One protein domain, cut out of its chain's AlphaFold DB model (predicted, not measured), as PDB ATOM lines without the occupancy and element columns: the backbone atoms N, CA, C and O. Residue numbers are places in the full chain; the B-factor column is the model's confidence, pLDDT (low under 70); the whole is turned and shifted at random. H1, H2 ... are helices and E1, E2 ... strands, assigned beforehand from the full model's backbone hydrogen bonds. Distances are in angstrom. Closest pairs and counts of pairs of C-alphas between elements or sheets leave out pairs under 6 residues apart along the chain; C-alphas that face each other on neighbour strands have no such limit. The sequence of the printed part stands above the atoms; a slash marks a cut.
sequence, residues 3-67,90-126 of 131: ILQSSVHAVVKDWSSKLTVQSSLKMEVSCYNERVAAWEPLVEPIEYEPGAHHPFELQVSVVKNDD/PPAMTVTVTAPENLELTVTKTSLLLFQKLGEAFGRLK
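Overview. This is residues 3 to 67 and 90 to 126 of the 131 residues of the protein "Putative vacuolar protein sorting-associated protein 13C" of Stichopus japonicus (UniProt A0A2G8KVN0). A long, narrow, twisted antiparallel sheet makes the body: E1, E2, E6 and E7 run side by side at one end, and E2 runs on to the other end, where it pairs with E3. Near that end one helix, H1, leaves the sheet and its residues 115 to 126 stick out, while the small hairpin of E4 and E5 makes a short arm joined to E6. The printed part has 102 residues, with seven named strands, E1 to E7, followed along the chain by one named helix, H1; the larger sheet is branched, its antiparallel neighbour pairs being E1 and E2, E2 and E3, E2 and E6, and E6 and E7, and the class is mixed, helices and strands. The whole is only just loose, close to extended, with a radius of gyration of the C-alphas of 18.7 A, and flat, spanning 58 by 46 by 20 A.

Arrangement. E2, residues 20 to 33, has three neighbours, and its pairing is staggered. On one side, beside its residues 20 to 30, is E1, residues 3 to 13, antiparallel at 177 degrees, with N 7 and O 26 within hydrogen-bond range at 2.9 A. On the other side are E6, residues 56 to 64, beside residues 20 to 27, and E3, residues 38 to 41, beside residues 30 to 33. E2 and E6 are antiparallel at 154 degrees, with N 23 and O 60 2.8 A apart. E2 and E3 are antiparallel at 145 degrees, with N 31 and O 40 2.8 A apart. E1, E2 and E3 form a meander, each strand the antiparallel neighbour of the one before. E7, residues 93 to 98, is an edge strand antiparallel to E6 at 166 degrees, with N 61 and O 96 2.8 A apart. E4, residues 46 to 49, and E5, residues 52 to 54, form a hairpin, with N 46 and O 54 2.9 A apart; E5 runs on into E6 at 40 degrees. H1, residues 109 to 126, only grazes the larger sheet with its residues 109 to 114; the closest C-alphas of E2 and H1, those of Cys 31 and Ser 111, are 6.1 A apart. In H1 every O i to N i+4 pair is within hydrogen-bond range.

Along the chain. E2 is the longest strand, 42.3 A from C-alpha 20 at (24.412, -17.149, -28.118) to C-alpha 33. E1 begins at C-alpha 3, (28.346, -48.824, -28.610), and is 33.0 A long; E6 is 27.0 A long and E7 16.3 A. H1, 25.7 A long, ends at C-alpha 126, (10.333, -50.084, -44.056).

Size, cuts and confidence. The two C-alphas farthest apart, those of Arg 35 and Asp 67, are 58.7 A apart. Residues 68 to 89 are not printed, and C-alphas 67 and 90 are 7.2 A apart across this cut. Of the links that are printed whole, none is long; that from E7 to H1, 10 residues, is short. The mean pLDDT of the printed part is 91.6, and residue 67 is under 70.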
ATOM      1  N   ILE A   3      28.476 -49.758 -29.729       94.12
ATOM      2  CA  ILE A   3      28.346 -48.824 -28.610       94.12
ATOM      3  C   ILE A   3      28.688 -47.408 -29.067       94.12
ATOM      4  O   ILE A   3      29.616 -47.205 -29.849       94.12
ATOM      5  N   LEU A   4      27.906 -46.450 -28.578       94.94
ATOM      6  CA  LEU A   4      28.139 -45.017 -28.699       94.94
ATOM      7  C   LEU A   4      28.147 -44.449 -27.280       94.94
ATOM      8  O   LEU A   4      27.150 -44.570 -26.565       94.94
ATOM      9  N   GLN A   5      29.255 -43.832 -26.893       95.62
ATOM     10  CA  GLN A   5      29.364 -43.039 -25.676       95.62
ATOM     11  C   GLN A   5      29.486 -41.578 -26.084       95.62
ATOM     12  O   GLN A   5      30.281 -41.240 -26.956       95.62
ATOM     13  N   SER A   6      28.677 -40.707 -25.486       95.50
ATOM     14  CA  SER A   6      28.724 -39.283 -25.787       95.50
ATOM     15  C   SER A   6      28.476 -38.420 -24.559       95.50
ATOM     16  O   SER A   6      27.801 -38.814 -23.609       95.50
ATOM     17  N   SER A   7      29.056 -37.225 -24.590       96.50
ATOM     18  CA  SER A   7      28.946 -36.195 -23.564       96.50
ATOM     19  C   SER A   7      28.707 -34.867 -24.261       96.50
ATOM     20  O   SER A   7      29.484 -34.490 -25.132       96.50
ATOM     21  N   VAL A   8      27.675 -34.134 -23.855       96.44
ATOM     22  CA  VAL A   8      27.393 -32.798 -24.385       96.44
ATOM     23  C   VAL A   8      27.477 -31.787 -23.256       96.44
ATOM     24  O   VAL A   8      26.832 -31.945 -22.221       96.44
ATOM     25  N   HIS A   9      28.247 -30.730 -23.477       97.12
ATOM     26  CA  HIS A   9      28.290 -29.553 -22.627       97.12
ATOM     27  C   HIS A   9      27.826 -28.344 -23.431       97.12
ATOM     28  O   HIS A   9      28.372 -28.090 -24.498       97.12
ATOM     29  N   ALA A  10      26.842 -27.593 -22.935       96.25
ATOM     30  CA  ALA A  10      26.319 -26.424 -23.629       96.25
ATOM     31  C   ALA A  10      26.071 -25.254 -22.674       96.25
ATOM     32  O   ALA A  10      25.554 -25.429 -21.571       96.25
ATOM     33  N   VAL A  11      26.409 -24.054 -23.136       96.38
ATOM     34  CA  VAL A  11      26.194 -22.782 -22.451       96.38
ATOM     35  C   VAL A  11      25.350 -21.895 -23.353       96.38
ATOM     36  O   VAL A  11      25.706 -21.646 -24.503       96.38
ATOM     37  N   VAL A  12      24.239 -21.398 -22.814       95.75
ATOM     38  CA  VAL A  12      23.317 -20.498 -23.515       95.75
ATOM     39  C   VAL A  12      23.314 -19.143 -22.817       95.75
ATOM     40  O   VAL A  12      23.101 -19.069 -21.604       95.75
ATOM     41  N   LYS A  13      23.535 -18.074 -23.581       94.06
ATOM     42  CA  LYS A  13      23.545 -16.679 -23.128       94.06
ATOM     43  C   LYS A  13      22.490 -15.871 -23.884       94.06
ATOM     44  O   LYS A  13      22.171 -16.189 -25.029       94.06
ATOM     45  N   ASP A  14      21.957 -14.844 -23.220       89.44
ATOM     46  CA  ASP A  14      21.075 -13.826 -23.812       89.44
ATOM     47  C   ASP A  14      19.866 -14.394 -24.580       89.44
ATOM     48  O   ASP A  14      19.581 -14.029 -25.718       89.44
ATOM     49  N   TRP A  15      19.132 -15.293 -23.914       85.00
ATOM     50  CA  TRP A  15      18.048 -16.127 -24.455       85.00
ATOM     51  C   TRP A  15      16.988 -15.397 -25.298       85.00
ATOM     52  O   TRP A  15      16.388 -16.014 -26.175       85.00
ATOM     53  N   SER A  16      16.722 -14.114 -25.035       77.62
ATOM     54  CA  SER A  16      15.627 -13.363 -25.665       77.62
ATOM     55  C   SER A  16      16.061 -12.386 -26.762       77.62
ATOM     56  O   SER A  16      15.285 -12.121 -27.679       77.62
ATOM     57  N   SER A  17      17.266 -11.821 -26.681       79.25
ATOM     58  CA  SER A  17      17.735 -10.774 -27.601       79.25
ATOM     59  C   SER A  17      18.835 -11.310 -28.508       79.25
ATOM     60  O   SER A  17      18.540 -11.664 -29.649       79.25
ATOM     61  N   LYS A  18      20.049 -11.447 -27.965       84.75
ATOM     62  CA  LYS A  18      21.294 -11.835 -28.644       84.75
ATOM     63  C   LYS A  18      21.665 -13.286 -28.360       84.75
ATOM     64  O   LYS A  18      22.748 -13.566 -27.843       84.75
ATOM     65  N   LEU A  19      20.749 -14.206 -28.670       90.88
ATOM     66  CA  LEU A  19      20.929 -15.622 -28.358       90.88
ATOM     67  C   LEU A  19      22.303 -16.104 -28.829       90.88
ATOM     68  O   LEU A  19      22.593 -16.110 -30.025       90.88
ATOM     69  N   THR A  20      23.111 -16.540 -27.868       93.25
ATOM     70  CA  THR A  20      24.412 -17.149 -28.118       93.25
ATOM     71  C   THR A  20      24.446 -18.513 -27.449       93.25
ATOM     72  O   THR A  20      24.302 -18.614 -26.231       93.25
ATOM     73  N   VAL A  21      24.643 -19.565 -28.234       95.75
ATOM     74  CA  VAL A  21      24.826 -20.932 -27.741       95.75
ATOM     75  C   VAL A  21      26.236 -21.371 -28.077       95.75
ATOM     76  O   VAL A  21      26.661 -21.260 -29.221       95.75
ATOM     77  N   GLN A  22      26.948 -21.898 -27.093       96.44
ATOM     78  CA  GLN A  22      28.220 -22.581 -27.289       96.44
ATOM     79  C   GLN A  22      28.074 -23.997 -26.757       96.44
ATOM     80  O   GLN A  22      27.679 -24.183 -25.609       96.44
ATOM     81  N   SER A  23      28.364 -24.989 -27.586       97.00
ATOM     82  CA  SER A  23      28.230 -26.401 -27.255       97.00
ATOM     83  C   SER A  23      29.489 -27.163 -27.641       97.00
ATOM     84  O   SER A  23      30.088 -26.892 -28.675       97.00
ATOM     85  N   SER A  24      29.853 -28.148 -26.829       97.19
ATOM     86  CA  SER A  24      30.914 -29.123 -27.066       97.19
ATOM     87  C   SER A  24      30.322 -30.524 -26.911       97.19
ATOM     88  O   SER A  24      29.745 -30.860 -25.874       97.19
ATOM     89  N   LEU A  25      30.405 -31.319 -27.974       96.38
ATOM     90  CA  LEU A  25      29.997 -32.716 -28.038       96.38
ATOM     91  C   LEU A  25      31.256 -33.576 -28.096       96.38
ATOM     92  O   LEU A  25      32.008 -33.504 -29.057       96.38
ATOM     93  N   LYS A  26      31.439 -34.435 -27.103       96.62
ATOM     94  CA  LYS A  26      32.458 -35.484 -27.087       96.62
ATOM     95  C   LYS A  26      31.813 -36.814 -27.435       96.62
ATOM     96  O   LYS A  26      30.743 -37.108 -26.897       96.62
ATOM     97  N   MET A  27      32.430 -37.606 -28.306       95.12
ATOM     98  CA  MET A  27      31.897 -38.911 -28.696       95.12
ATOM     99  C   MET A  27      32.970 -39.972 -28.934       95.12
ATOM    100  O   MET A  27      34.046 -39.691 -29.456       95.12
ATOM    101  N   GLU A  28      32.615 -41.209 -28.595       95.75
ATOM    102  CA  GLU A  28      33.361 -42.430 -28.886       95.75
ATOM    103  C   GLU A  28      32.396 -43.472 -29.440       95.75
ATOM    104  O   GLU A  28      31.310 -43.703 -28.895       95.75
ATOM    105  N   VAL A  29      32.788 -44.119 -30.532       95.62
ATOM    106  CA  VAL A  29      31.983 -45.159 -31.174       95.62
ATOM    107  C   VAL A  29      32.849 -46.386 -31.346       95.62
ATOM    108  O   VAL A  29      33.939 -46.287 -31.898       95.62
ATOM    109  N   SER A  30      32.365 -47.542 -30.903       94.69
ATOM    110  CA  SER A  30      33.096 -48.804 -31.027       94.69
ATOM    111  C   SER A  30      32.190 -49.947 -31.475       94.69
ATOM    112  O   SER A  30      31.008 -50.033 -31.123       94.69
ATOM    113  N   CYS A  31      32.760 -50.859 -32.254       94.56
ATOM    114  CA  CYS A  31      32.130 -52.097 -32.682       94.56
ATOM    115  C   CYS A  31      32.802 -53.276 -31.980       94.56
ATOM    116  O   CYS A  31      34.013 -53.450 -32.037       94.56
ATOM    117  N   TYR A  32      32.011 -54.128 -31.343       93.31
ATOM    118  CA  TYR A  32      32.514 -55.362 -30.759       93.31
ATOM    119  C   TYR A  32      32.749 -56.410 -31.847       93.31
ATOM    120  O   TYR A  32      31.802 -56.811 -32.541       93.31
ATOM    121  N   ASN A  33      33.991 -56.880 -31.962       92.25
ATOM    122  CA  ASN A  33      34.374 -57.980 -32.827       92.25
ATOM    123  C   ASN A  33      34.327 -59.309 -32.065       92.25
ATOM    124  O   ASN A  33      35.217 -59.663 -31.295       92.25
ATOM    125  N   GLU A  34      33.287 -60.088 -32.356       88.12
ATOM    126  CA  GLU A  34      33.027 -61.385 -31.726       88.12
ATOM    127  C   GLU A  34      34.099 -62.442 -32.029       88.12
ATOM    128  O   GLU A  34      34.262 -63.374 -31.250       88.12
ATOM    129  N   ARG A  35      34.852 -62.315 -33.133       88.06
ATOM    130  CA  ARG A  35      35.867 -63.313 -33.519       88.06
ATOM    131  C   ARG A  35      37.103 -63.275 -32.631       88.06
ATOM    132  O   ARG A  35      37.731 -64.308 -32.436       88.06
ATOM    133  N   VAL A  36      37.459 -62.089 -32.148       91.62
ATOM    134  CA  VAL A  36      38.654 -61.851 -31.320       91.62
ATOM    135  C   VAL A  36      38.302 -61.364 -29.912       91.62
ATOM    136  O   VAL A  36      39.198 -61.087 -29.127       91.62
ATOM    137  N   ALA A  37      37.005 -61.275 -29.594       92.94
ATOM    138  CA  ALA A  37      36.472 -60.796 -28.320       92.94
ATOM    139  C   ALA A  37      37.013 -59.414 -27.898       92.94
ATOM    140  O   ALA A  37      37.285 -59.173 -26.723       92.94
ATOM    141  N   ALA A  38      37.165 -58.506 -28.866       93.06
ATOM    142  CA  ALA A  38      37.741 -57.179 -28.657       93.06
ATOM    143  C   ALA A  38      36.828 -56.069 -29.189       93.06
ATOM    144  O   ALA A  38      36.032 -56.279 -30.108       93.06
ATOM    145  N   TRP A  39      36.960 -54.879 -28.608       93.38
ATOM    146  CA  TRP A  39      36.323 -53.663 -29.099       93.38
ATOM    147  C   TRP A  39      37.214 -52.990 -30.138       93.38
ATOM    148  O   TRP A  39      38.384 -52.731 -29.878       93.38
ATOM    149  N   GLU A  40      36.651 -52.721 -31.310       93.50
ATOM    150  CA  GLU A  40      37.309 -52.004 -32.398       93.50
ATOM    151  C   GLU A  40      36.742 -50.577 -32.452       93.50
ATOM    152  O   GLU A  40      35.519 -50.431 -32.589       93.50
ATOM    153  N   PRO A  41      37.580 -49.531 -32.339       93.00
ATOM    154  CA  PRO A  41      37.115 -48.155 -32.441       93.00
ATOM    155  C   PRO A  41      36.635 -47.878 -33.871       93.00
ATOM    156  O   PRO A  41      37.345 -48.131 -34.842       93.00
ATOM    157  N   LEU A  42      35.403 -47.386 -33.999       94.31
ATOM    158  CA  LEU A  42      34.847 -46.897 -35.263       94.31
ATOM    159  C   LEU A  42      35.192 -45.427 -35.482       94.31
ATOM    160  O   LEU A  42      35.501 -45.037 -36.603       94.31
ATOM    161  N   VAL A  43      35.117 -44.638 -34.411       95.38
ATOM    162  CA  VAL A  43      35.689 -43.292 -34.336       95.38
ATOM    163  C   VAL A  43      37.023 -43.431 -33.628       95.38
ATOM    164  O   VAL A  43      37.060 -43.957 -32.512       95.38
ATOM    165  N   GLU A  44      38.099 -43.013 -34.284       93.81
ATOM    166  CA  GLU A  44      39.435 -43.111 -33.706       93.81
ATOM    167  C   GLU A  44      39.605 -42.084 -32.575       93.81
ATOM    168  O   GLU A  44      39.212 -40.922 -32.733       93.81
ATOM    169  N   PRO A  45      40.134 -42.497 -31.408       91.81
ATOM    170  CA  PRO A  45      40.460 -41.564 -30.339       91.81
ATOM    171  C   PRO A  45      41.588 -40.625 -30.758       91.81
ATOM    172  O   PRO A  45      42.556 -41.049 -31.384       91.81
ATOM    173  N   ILE A  46      41.508 -39.374 -30.321       93.69
ATOM    174  CA  ILE A  46      42.568 -38.395 -30.548       93.69
ATOM    175  C   ILE A  46      43.718 -38.654 -29.573       93.69
ATOM    176  O   ILE A  46      43.501 -38.773 -28.364       93.69
ATOM    177  N   GLU A  47      44.945 -38.701 -30.087       90.69
ATOM    178  CA  GLU A  47      46.166 -38.840 -29.294       90.69
ATOM    179  C   GLU A  47      46.950 -37.519 -29.299       90.69
ATOM    180  O   GLU A  47      47.617 -37.179 -30.272       90.69
ATOM    181  N   TYR A  48      46.861 -36.756 -28.205       86.75
ATOM    182  CA  TYR A  48      47.661 -35.531 -28.032       86.75
ATOM    183  C   TYR A  48      49.064 -35.831 -27.488       86.75
ATOM    184  O   TYR A  48      50.028 -35.139 -27.807       86.75
ATOM    185  N   GLU A  49      49.171 -36.870 -26.659       90.38
ATOM    186  CA  GLU A  49      50.409 -37.357 -26.055       90.38
ATOM    187  C   GLU A  49      50.434 -38.889 -26.132       90.38
ATOM    188  O   GLU A  49      49.367 -39.503 -26.051       90.38
ATOM    189  N   PRO A  50      51.618 -39.526 -26.233       88.94
ATOM    190  CA  PRO A  50      51.725 -40.980 -26.326       88.94
ATOM    191  C   PRO A  50      50.979 -41.707 -25.197       88.94
ATOM    192  O   PRO A  50      51.333 -41.584 -24.021       88.94
ATOM    193  N   GLY A  51      49.960 -42.488 -25.557       86.75
ATOM    194  CA  GLY A  51      49.123 -43.256 -24.630       86.75
ATOM    195  C   GLY A  51      47.967 -42.482 -23.982       86.75
ATOM    196  O   GLY A  51      47.232 -43.064 -23.179       86.75
ATOM    197  N   ALA A  52      47.772 -41.202 -24.317       89.69
ATOM    198  CA  ALA A  52      46.668 -40.381 -23.825       89.69
ATOM    199  C   ALA A  52      45.574 -40.231 -24.894       89.69
ATOM    200  O   ALA A  52      45.566 -39.290 -25.693       89.69
ATOM    201  N   HIS A  53      44.616 -41.158 -24.874       90.00
ATOM    202  CA  HIS A  53      43.486 -41.172 -25.800       90.00
ATOM    203  C   HIS A  53      42.328 -40.311 -25.296       90.00
ATOM    204  O   HIS A  53      41.871 -40.463 -24.160       90.00
ATOM    205  N   HIS A  54      41.837 -39.431 -26.163       92.56
ATOM    206  CA  HIS A  54      40.720 -38.542 -25.882       92.56
ATOM    207  C   HIS A  54      39.564 -38.806 -26.855       92.56
ATOM    208  O   HIS A  54      39.807 -39.059 -28.039       92.56
ATOM    209  N   PRO A  55      38.304 -38.705 -26.394       94.69
ATOM    210  CA  PRO A  55      37.148 -38.722 -27.279       94.69
ATOM    211  C   PRO A  55      37.261 -37.656 -28.368       94.69
ATOM    212  O   PRO A  55      37.738 -36.548 -28.106       94.69
ATOM    213  N   PHE A  56      36.719 -37.945 -29.548       96.00
ATOM    214  CA  PHE A  56      36.564 -36.929 -30.583       96.00
ATOM    215  C   PHE A  56      35.622 -35.819 -30.097       96.00
ATOM    216  O   PHE A  56      34.553 -36.107 -29.547       96.00
ATOM    217  N   GLU A  57      36.000 -34.558 -30.319       96.00
ATOM    218  CA  GLU A  57      35.236 -33.383 -29.898       96.00
ATOM    219  C   GLU A  57      34.718 -32.577 -31.097       96.00
ATOM    220  O   GLU A  57      35.458 -32.231 -32.015       96.00
ATOM    221  N   LEU A  58      33.436 -32.224 -31.052       96.31
ATOM    222  CA  LEU A  58      32.764 -31.345 -31.996       96.31
ATOM    223  C   LEU A  58      32.213 -30.126 -31.259       96.31
ATOM    224  O   LEU A  58      31.411 -30.254 -30.334       96.31
ATOM    225  N   GLN A  59      32.593 -28.939 -31.703       97.44
ATOM    226  CA  GLN A  59      32.117 -27.676 -31.164       97.44
ATOM    227  C   GLN A  59      31.047 -27.083 -32.076       97.44
ATOM    228  O   GLN A  59      31.177 -27.059 -33.300       97.44
ATOM    229  N   VAL A  60      29.968 -26.600 -31.471       96.94
ATOM    230  CA  VAL A  60      28.863 -25.947 -32.168       96.94
ATOM    231  C   VAL A  60      28.615 -24.600 -31.509       96.94
ATOM    232  O   VAL A  60      28.319 -24.530 -30.318       96.94
ATOM    233  N   SER A  61      28.722 -23.532 -32.289       96.06
ATOM    234  CA  SER A  61      28.400 -22.172 -31.874       96.06
ATOM    235  C   SER A  61      27.210 -21.666 -32.667       96.06
ATOM    236  O   SER A  61      27.141 -21.826 -33.882       96.06
ATOM    237  N   VAL A  62      26.273 -21.035 -31.983       95.06
ATOM    238  CA  VAL A  62      25.080 -20.455 -32.579       95.06
ATOM    239  C   VAL A  62      24.977 -19.022 -32.109       95.06
ATOM    240  O   VAL A  62      24.985 -18.778 -30.906       95.06
ATOM    241  N   VAL A  63      24.862 -18.087 -33.043       93.44
ATOM    242  CA  VAL A  63      24.710 -16.664 -32.740       93.44
ATOM    243  C   VAL A  63      23.530 -16.126 -33.531       93.44
ATOM    244  O   VAL A  63      23.456 -16.306 -34.746       93.44
ATOM    245  N   LYS A  64      22.592 -15.479 -32.843       91.19
ATOM    246  CA  LYS A  64      21.574 -14.651 -33.486       91.19
ATOM    247  C   LYS A  64      22.208 -13.307 -33.847       91.19
ATOM    248  O   LYS A  64      22.747 -12.633 -32.971       91.19
ATOM    249  N   ASN A  65      22.155 -12.945 -35.123       85.75
ATOM    250  CA  ASN A  65      22.755 -11.709 -35.603       85.75
ATOM    251  C   ASN A  65      21.761 -10.567 -35.386       85.75
ATOM    252  O   ASN A  65      20.659 -10.570 -35.935       85.75
ATOM    253  N   ASP A  66      22.153  -9.604 -34.559       73.00
ATOM    254  CA  ASP A  66      21.425  -8.352 -34.390       73.00
ATOM    255  C   ASP A  66      21.883  -7.407 -35.490       73.00
ATOM    256  O   ASP A  66      22.764  -6.604 -35.243       73.00
ATOM    257  N   ASP A  67      21.345  -7.576 -36.696       60.06
ATOM    258  CA  ASP A  67      21.336  -6.555 -37.744       60.06
ATOM    259  C   ASP A  67      20.380  -7.011 -38.847       60.06
ATOM    260  O   ASP A  67      20.755  -7.633 -39.840       60.06
ATOM    261  N   PRO A  90      22.306  -9.855 -44.282       74.19
ATOM    262  CA  PRO A  90      23.018 -10.766 -43.398       74.19
ATOM    263  C   PRO A  90      22.067 -11.826 -42.808       74.19
ATOM    264  O   PRO A  90      20.883 -11.555 -42.578       74.19
ATOM    265  N   PRO A  91      22.556 -13.055 -42.564       82.44
ATOM    266  CA  PRO A  91      21.724 -14.133 -42.041       82.44
ATOM    267  C   PRO A  91      21.222 -13.776 -40.640       82.44
ATOM    268  O   PRO A  91      22.001 -13.331 -39.809       82.44
ATOM    269  N   ALA A  92      19.949 -14.028 -40.331       86.62
ATOM    270  CA  ALA A  92      19.392 -13.750 -38.998       86.62
ATOM    271  C   ALA A  92      20.053 -14.578 -37.873       86.62
ATOM    272  O   ALA A  92      19.987 -14.225 -36.695       86.62
ATOM    273  N   MET A  93      20.680 -15.700 -38.224       89.38
ATOM    274  CA  MET A  93      21.315 -16.622 -37.292       89.38
ATOM    275  C   MET A  93      22.458 -17.347 -37.997       89.38
ATOM    276  O   MET A  93      22.282 -17.856 -39.104       89.38
ATOM    277  N   THR A  94      23.608 -17.421 -37.340       92.69
ATOM    278  CA  THR A  94      24.784 -18.142 -37.823       92.69
ATOM    279  C   THR A  94      25.018 -19.362 -36.944       92.69
ATOM    280  O   THR A  94      25.129 -19.243 -35.725       92.69
ATOM    281  N   VAL A  95      25.104 -20.537 -37.572       94.94
ATOM    282  CA  VAL A  95      25.505 -21.790 -36.923       94.94
ATOM    283  C   VAL A  95      26.887 -22.161 -37.438       94.94
ATOM    284  O   VAL A  95      27.071 -22.413 -38.626       94.94
ATOM    285  N   THR A  96      27.856 -22.202 -36.538       95.94
ATOM    286  CA  THR A  96      29.230 -22.600 -36.819       95.94
ATOM    287  C   THR A  96      29.477 -23.955 -36.188       95.94
ATOM    288  O   THR A  96      29.289 -24.131 -34.986       95.94
ATOM    289  N   VAL A  97      29.904 -24.911 -37.003       96.00
ATOM    290  CA  VAL A  97      30.333 -26.232 -36.552       96.00
ATOM    291  C   VAL A  97      31.833 -26.320 -36.776       96.00
ATOM    292  O   VAL A  97      32.316 -26.036 -37.872       96.00
ATOM    293  N   THR A  98      32.570 -26.680 -35.738       96.19
ATOM    294  CA  THR A  98      34.030 -26.729 -35.762       96.19
ATOM    295  C   THR A  98      34.494 -27.987 -35.054       96.19
ATOM    296  O   THR A  98      34.058 -28.278 -33.945       96.19
ATOM    297  N   ALA A  99      35.377 -28.740 -35.693       95.12
ATOM    298  CA  ALA A  99      36.112 -29.816 -35.051       95.12
ATOM    299  C   ALA A  99      37.531 -29.296 -34.787       95.12
ATOM    300  O   ALA A  99      38.155 -28.815 -35.736       95.12
ATOM    301  N   PRO A 100      38.028 -29.317 -33.537       92.38
ATOM    302  CA  PRO A 100      39.409 -28.934 -33.250       92.38
ATOM    303  C   PRO A 100      40.413 -29.859 -33.945       92.38
ATOM    304  O   PRO A 100      41.455 -29.402 -34.399       92.38
ATOM    305  N   GLU A 101      40.049 -31.135 -34.070       93.06
ATOM    306  CA  GLU A 101      40.883 -32.203 -34.616       93.06
ATOM    307  C   GLU A 101      40.188 -32.894 -35.793       93.06
ATOM    308  O   GLU A 101      38.963 -32.822 -35.950       93.06
ATOM    309  N   ASN A 102      40.966 -33.590 -36.624       92.62
ATOM    310  CA  ASN A 102      40.416 -34.370 -37.727       92.62
ATOM    311  C   ASN A 102      39.648 -35.588 -37.201       92.62
ATOM    312  O   ASN A 102      40.114 -36.313 -36.327       92.62
ATOM    313  N   LEU A 103      38.465 -35.830 -37.769       93.19
ATOM    314  CA  LEU A 103      37.706 -37.043 -37.493       93.19
ATOM    315  C   LEU A 103      38.260 -38.197 -38.331       93.19
ATOM    316  O   LEU A 103      38.041 -38.241 -39.544       93.19
ATOM    317  N   GLU A 104      38.909 -39.150 -37.675       93.75
ATOM    318  CA  GLU A 104      39.380 -40.384 -38.299       93.75
ATOM    319  C   GLU A 104      38.422 -41.542 -37.997       93.75
ATOM    320  O   GLU A 104      37.856 -41.661 -36.905       93.75
ATOM    321  N   LEU A 105      38.185 -42.373 -39.015       93.81
ATOM    322  CA  LEU A 105      37.247 -43.487 -38.950       93.81
ATOM    323  C   LEU A 105      37.936 -44.782 -39.363       93.81
ATOM    324  O   LEU A 105      38.430 -44.897 -40.486       93.81
ATOM    325  N   THR A 106      37.824 -45.798 -38.511       92.44
ATOM    326  CA  THR A 106      38.272 -47.155 -38.824       92.44
ATOM    327  C   THR A 106      37.071 -48.062 -39.074       92.44
ATOM    328  O   THR A 106      36.204 -48.272 -38.227       92.44
ATOM    329  N   VAL A 107      37.014 -48.643 -40.276       92.62
ATOM    330  CA  VAL A 107      35.939 -49.553 -40.684       92.62
ATOM    331  C   VAL A 107      36.522 -50.927 -40.997       92.62
ATOM    332  O   VAL A 107      37.180 -51.135 -42.015       92.62
ATOM    333  N   THR A 108      36.252 -51.893 -40.121       92.19
ATOM    334  CA  THR A 108      36.705 -53.276 -40.270       92.19
ATOM    335  C   THR A 108      35.695 -54.137 -41.032       92.19
ATOM    336  O   THR A 108      34.520 -53.807 -41.207       92.19
ATOM    337  N   LYS A 109      36.124 -55.331 -41.460       92.25
ATOM    338  CA  LYS A 109      35.213 -56.314 -42.068       92.25
ATOM    339  C   LYS A 109      34.075 -56.707 -41.119       92.25
ATOM    340  O   LYS A 109      32.962 -56.967 -41.572       92.25
ATOM    341  N   THR A 110      34.345 -56.765 -39.815       90.69
ATOM    342  CA  THR A 110      33.337 -57.112 -38.809       90.69
ATOM    343  C   THR A 110      32.304 -55.997 -38.657       90.69
ATOM    344  O   THR A 110      31.108 -56.298 -38.613       90.69
ATOM    345  N   SER A 111      32.726 -54.726 -38.665       90.94
ATOM    346  CA  SER A 111      31.788 -53.600 -38.609       90.94
ATOM    347  C   SER A 111      30.930 -53.484 -39.871       90.94
ATOM    348  O   SER A 111      29.720 -53.303 -39.755       90.94
ATOM    349  N   LEU A 112      31.490 -53.720 -41.064       93.25
ATOM    350  CA  LEU A 112      30.709 -53.773 -42.310       93.25
ATOM    351  C   LEU A 112      29.619 -54.849 -42.277       93.25
ATOM    352  O   LEU A 112      28.478 -54.593 -42.662       93.25
ATOM    353  N   LEU A 113      29.943 -56.047 -41.781       92.38
ATOM    354  CA  LEU A 113      28.961 -57.123 -41.628       92.38
ATOM    355  C   LEU A 113      27.854 -56.746 -40.635       92.38
ATOM    356  O   LEU A 113      26.690 -57.087 -40.851       92.38
ATOM    357  N   LEU A 114      28.202 -56.044 -39.553       91.06
ATOM    358  CA  LEU A 114      27.218 -55.529 -38.605       91.06
ATOM    359  C   LEU A 114      26.302 -54.488 -39.266       91.06
ATOM    360  O   LEU A 114      25.082 -54.588 -39.132       91.06
ATOM    361  N   PHE A 115      26.865 -53.533 -40.011       91.81
ATOM    362  CA  PHE A 115      26.095 -52.508 -40.721       91.81
ATOM    363  C   PHE A 115      25.171 -53.105 -41.779       91.81
ATOM    364  O   PHE A 115      24.026 -52.669 -41.892       91.81
ATOM    365  N   GLN A 116      25.605 -54.145 -42.494       93.56
ATOM    366  CA  GLN A 116      24.748 -54.853 -43.443       93.56
ATOM    367  C   GLN A 116      23.546 -55.500 -42.740       93.56
ATOM    368  O   GLN A 116      22.406 -55.287 -43.152       93.56
ATOM    369  N   LYS A 117      23.779 -56.243 -41.650       91.25
ATOM    370  CA  LYS A 117      22.694 -56.858 -40.863       91.25
ATOM    371  C   LYS A 117      21.707 -55.810 -40.350       91.25
ATOM    372  O   LYS A 117      20.496 -56.027 -40.388       91.25
ATOM    373  N   LEU A 118      22.225 -54.675 -39.883       91.81
ATOM    374  CA  LEU A 118      21.418 -53.566 -39.394       91.81
ATOM    375  C   LEU A 118      20.591 -52.930 -40.526       91.81
ATOM    376  O   LEU A 118      19.392 -52.705 -40.364       91.81
ATOM    377  N   GLY A 119      21.199 -52.718 -41.695       92.94
ATOM    378  CA  GLY A 119      20.529 -52.209 -42.891       92.94
ATOM    379  C   GLY A 119      19.423 -53.137 -43.398       92.94
ATOM    380  O   GLY A 119      18.330 -52.671 -43.713       92.94
ATOM    381  N   GLU A 120      19.651 -54.452 -43.410       93.25
ATOM    382  CA  GLU A 120      18.620 -55.440 -43.752       93.25
ATOM    383  C   GLU A 120      17.462 -55.427 -42.745       93.25
ATOM    384  O   GLU A 120      16.296 -55.448 -43.147       93.25
ATOM    385  N   ALA A 121      17.760 -55.355 -41.444       90.56
ATOM    386  CA  ALA A 121      16.743 -55.281 -40.397       90.56
ATOM    387  C   ALA A 121      15.869 -54.019 -40.534       90.56
ATOM    388  O   ALA A 121      14.639 -54.118 -40.518       90.56
ATOM    389  N   PHE A 122      16.476 -52.849 -40.753       90.31
ATOM    390  CA  PHE A 122      15.737 -51.605 -40.994       90.31
ATOM    391  C   PHE A 122      14.995 -51.604 -42.336       90.31
ATOM    392  O   PHE A 122      13.868 -51.113 -42.424       90.31
ATOM    393  N   GLY A 123      15.579 -52.204 -43.373       92.06
ATOM    394  CA  GLY A 123      14.933 -52.371 -44.673       92.06
ATOM    395  C   GLY A 123      13.651 -53.202 -44.585       92.06
ATOM    396  O   GLY A 123      12.637 -52.834 -45.182       92.06
ATOM    397  N   ARG A 124      13.661 -54.275 -43.782       86.38
ATOM    398  CA  ARG A 124      12.476 -55.109 -43.512       86.38
ATOM    399  C   ARG A 124      11.374 -54.340 -42.779       86.38
ATOM    400  O   ARG A 124      10.207 -54.530 -43.101       86.38
ATOM    401  N   LEU A 125      11.727 -53.446 -41.851       79.06
ATOM    402  CA  LEU A 125      10.757 -52.583 -41.160       79.06
ATOM    403  C   LEU A 125      10.099 -51.571 -42.106       79.06
ATOM    404  O   LEU A 125       8.909 -51.298 -41.984       79.06
ATOM    405  N   LYS A 126      10.856 -51.041 -43.072       79.38
ATOM    406  CA  LYS A 126      10.333 -50.084 -44.056       79.38
ATOM    407  C   LYS A 126       9.378 -50.731 -45.069       79.38
ATOM    408  O   LYS A 126       8.454 -50.067 -45.524       79.38
TER     409      LYS A 126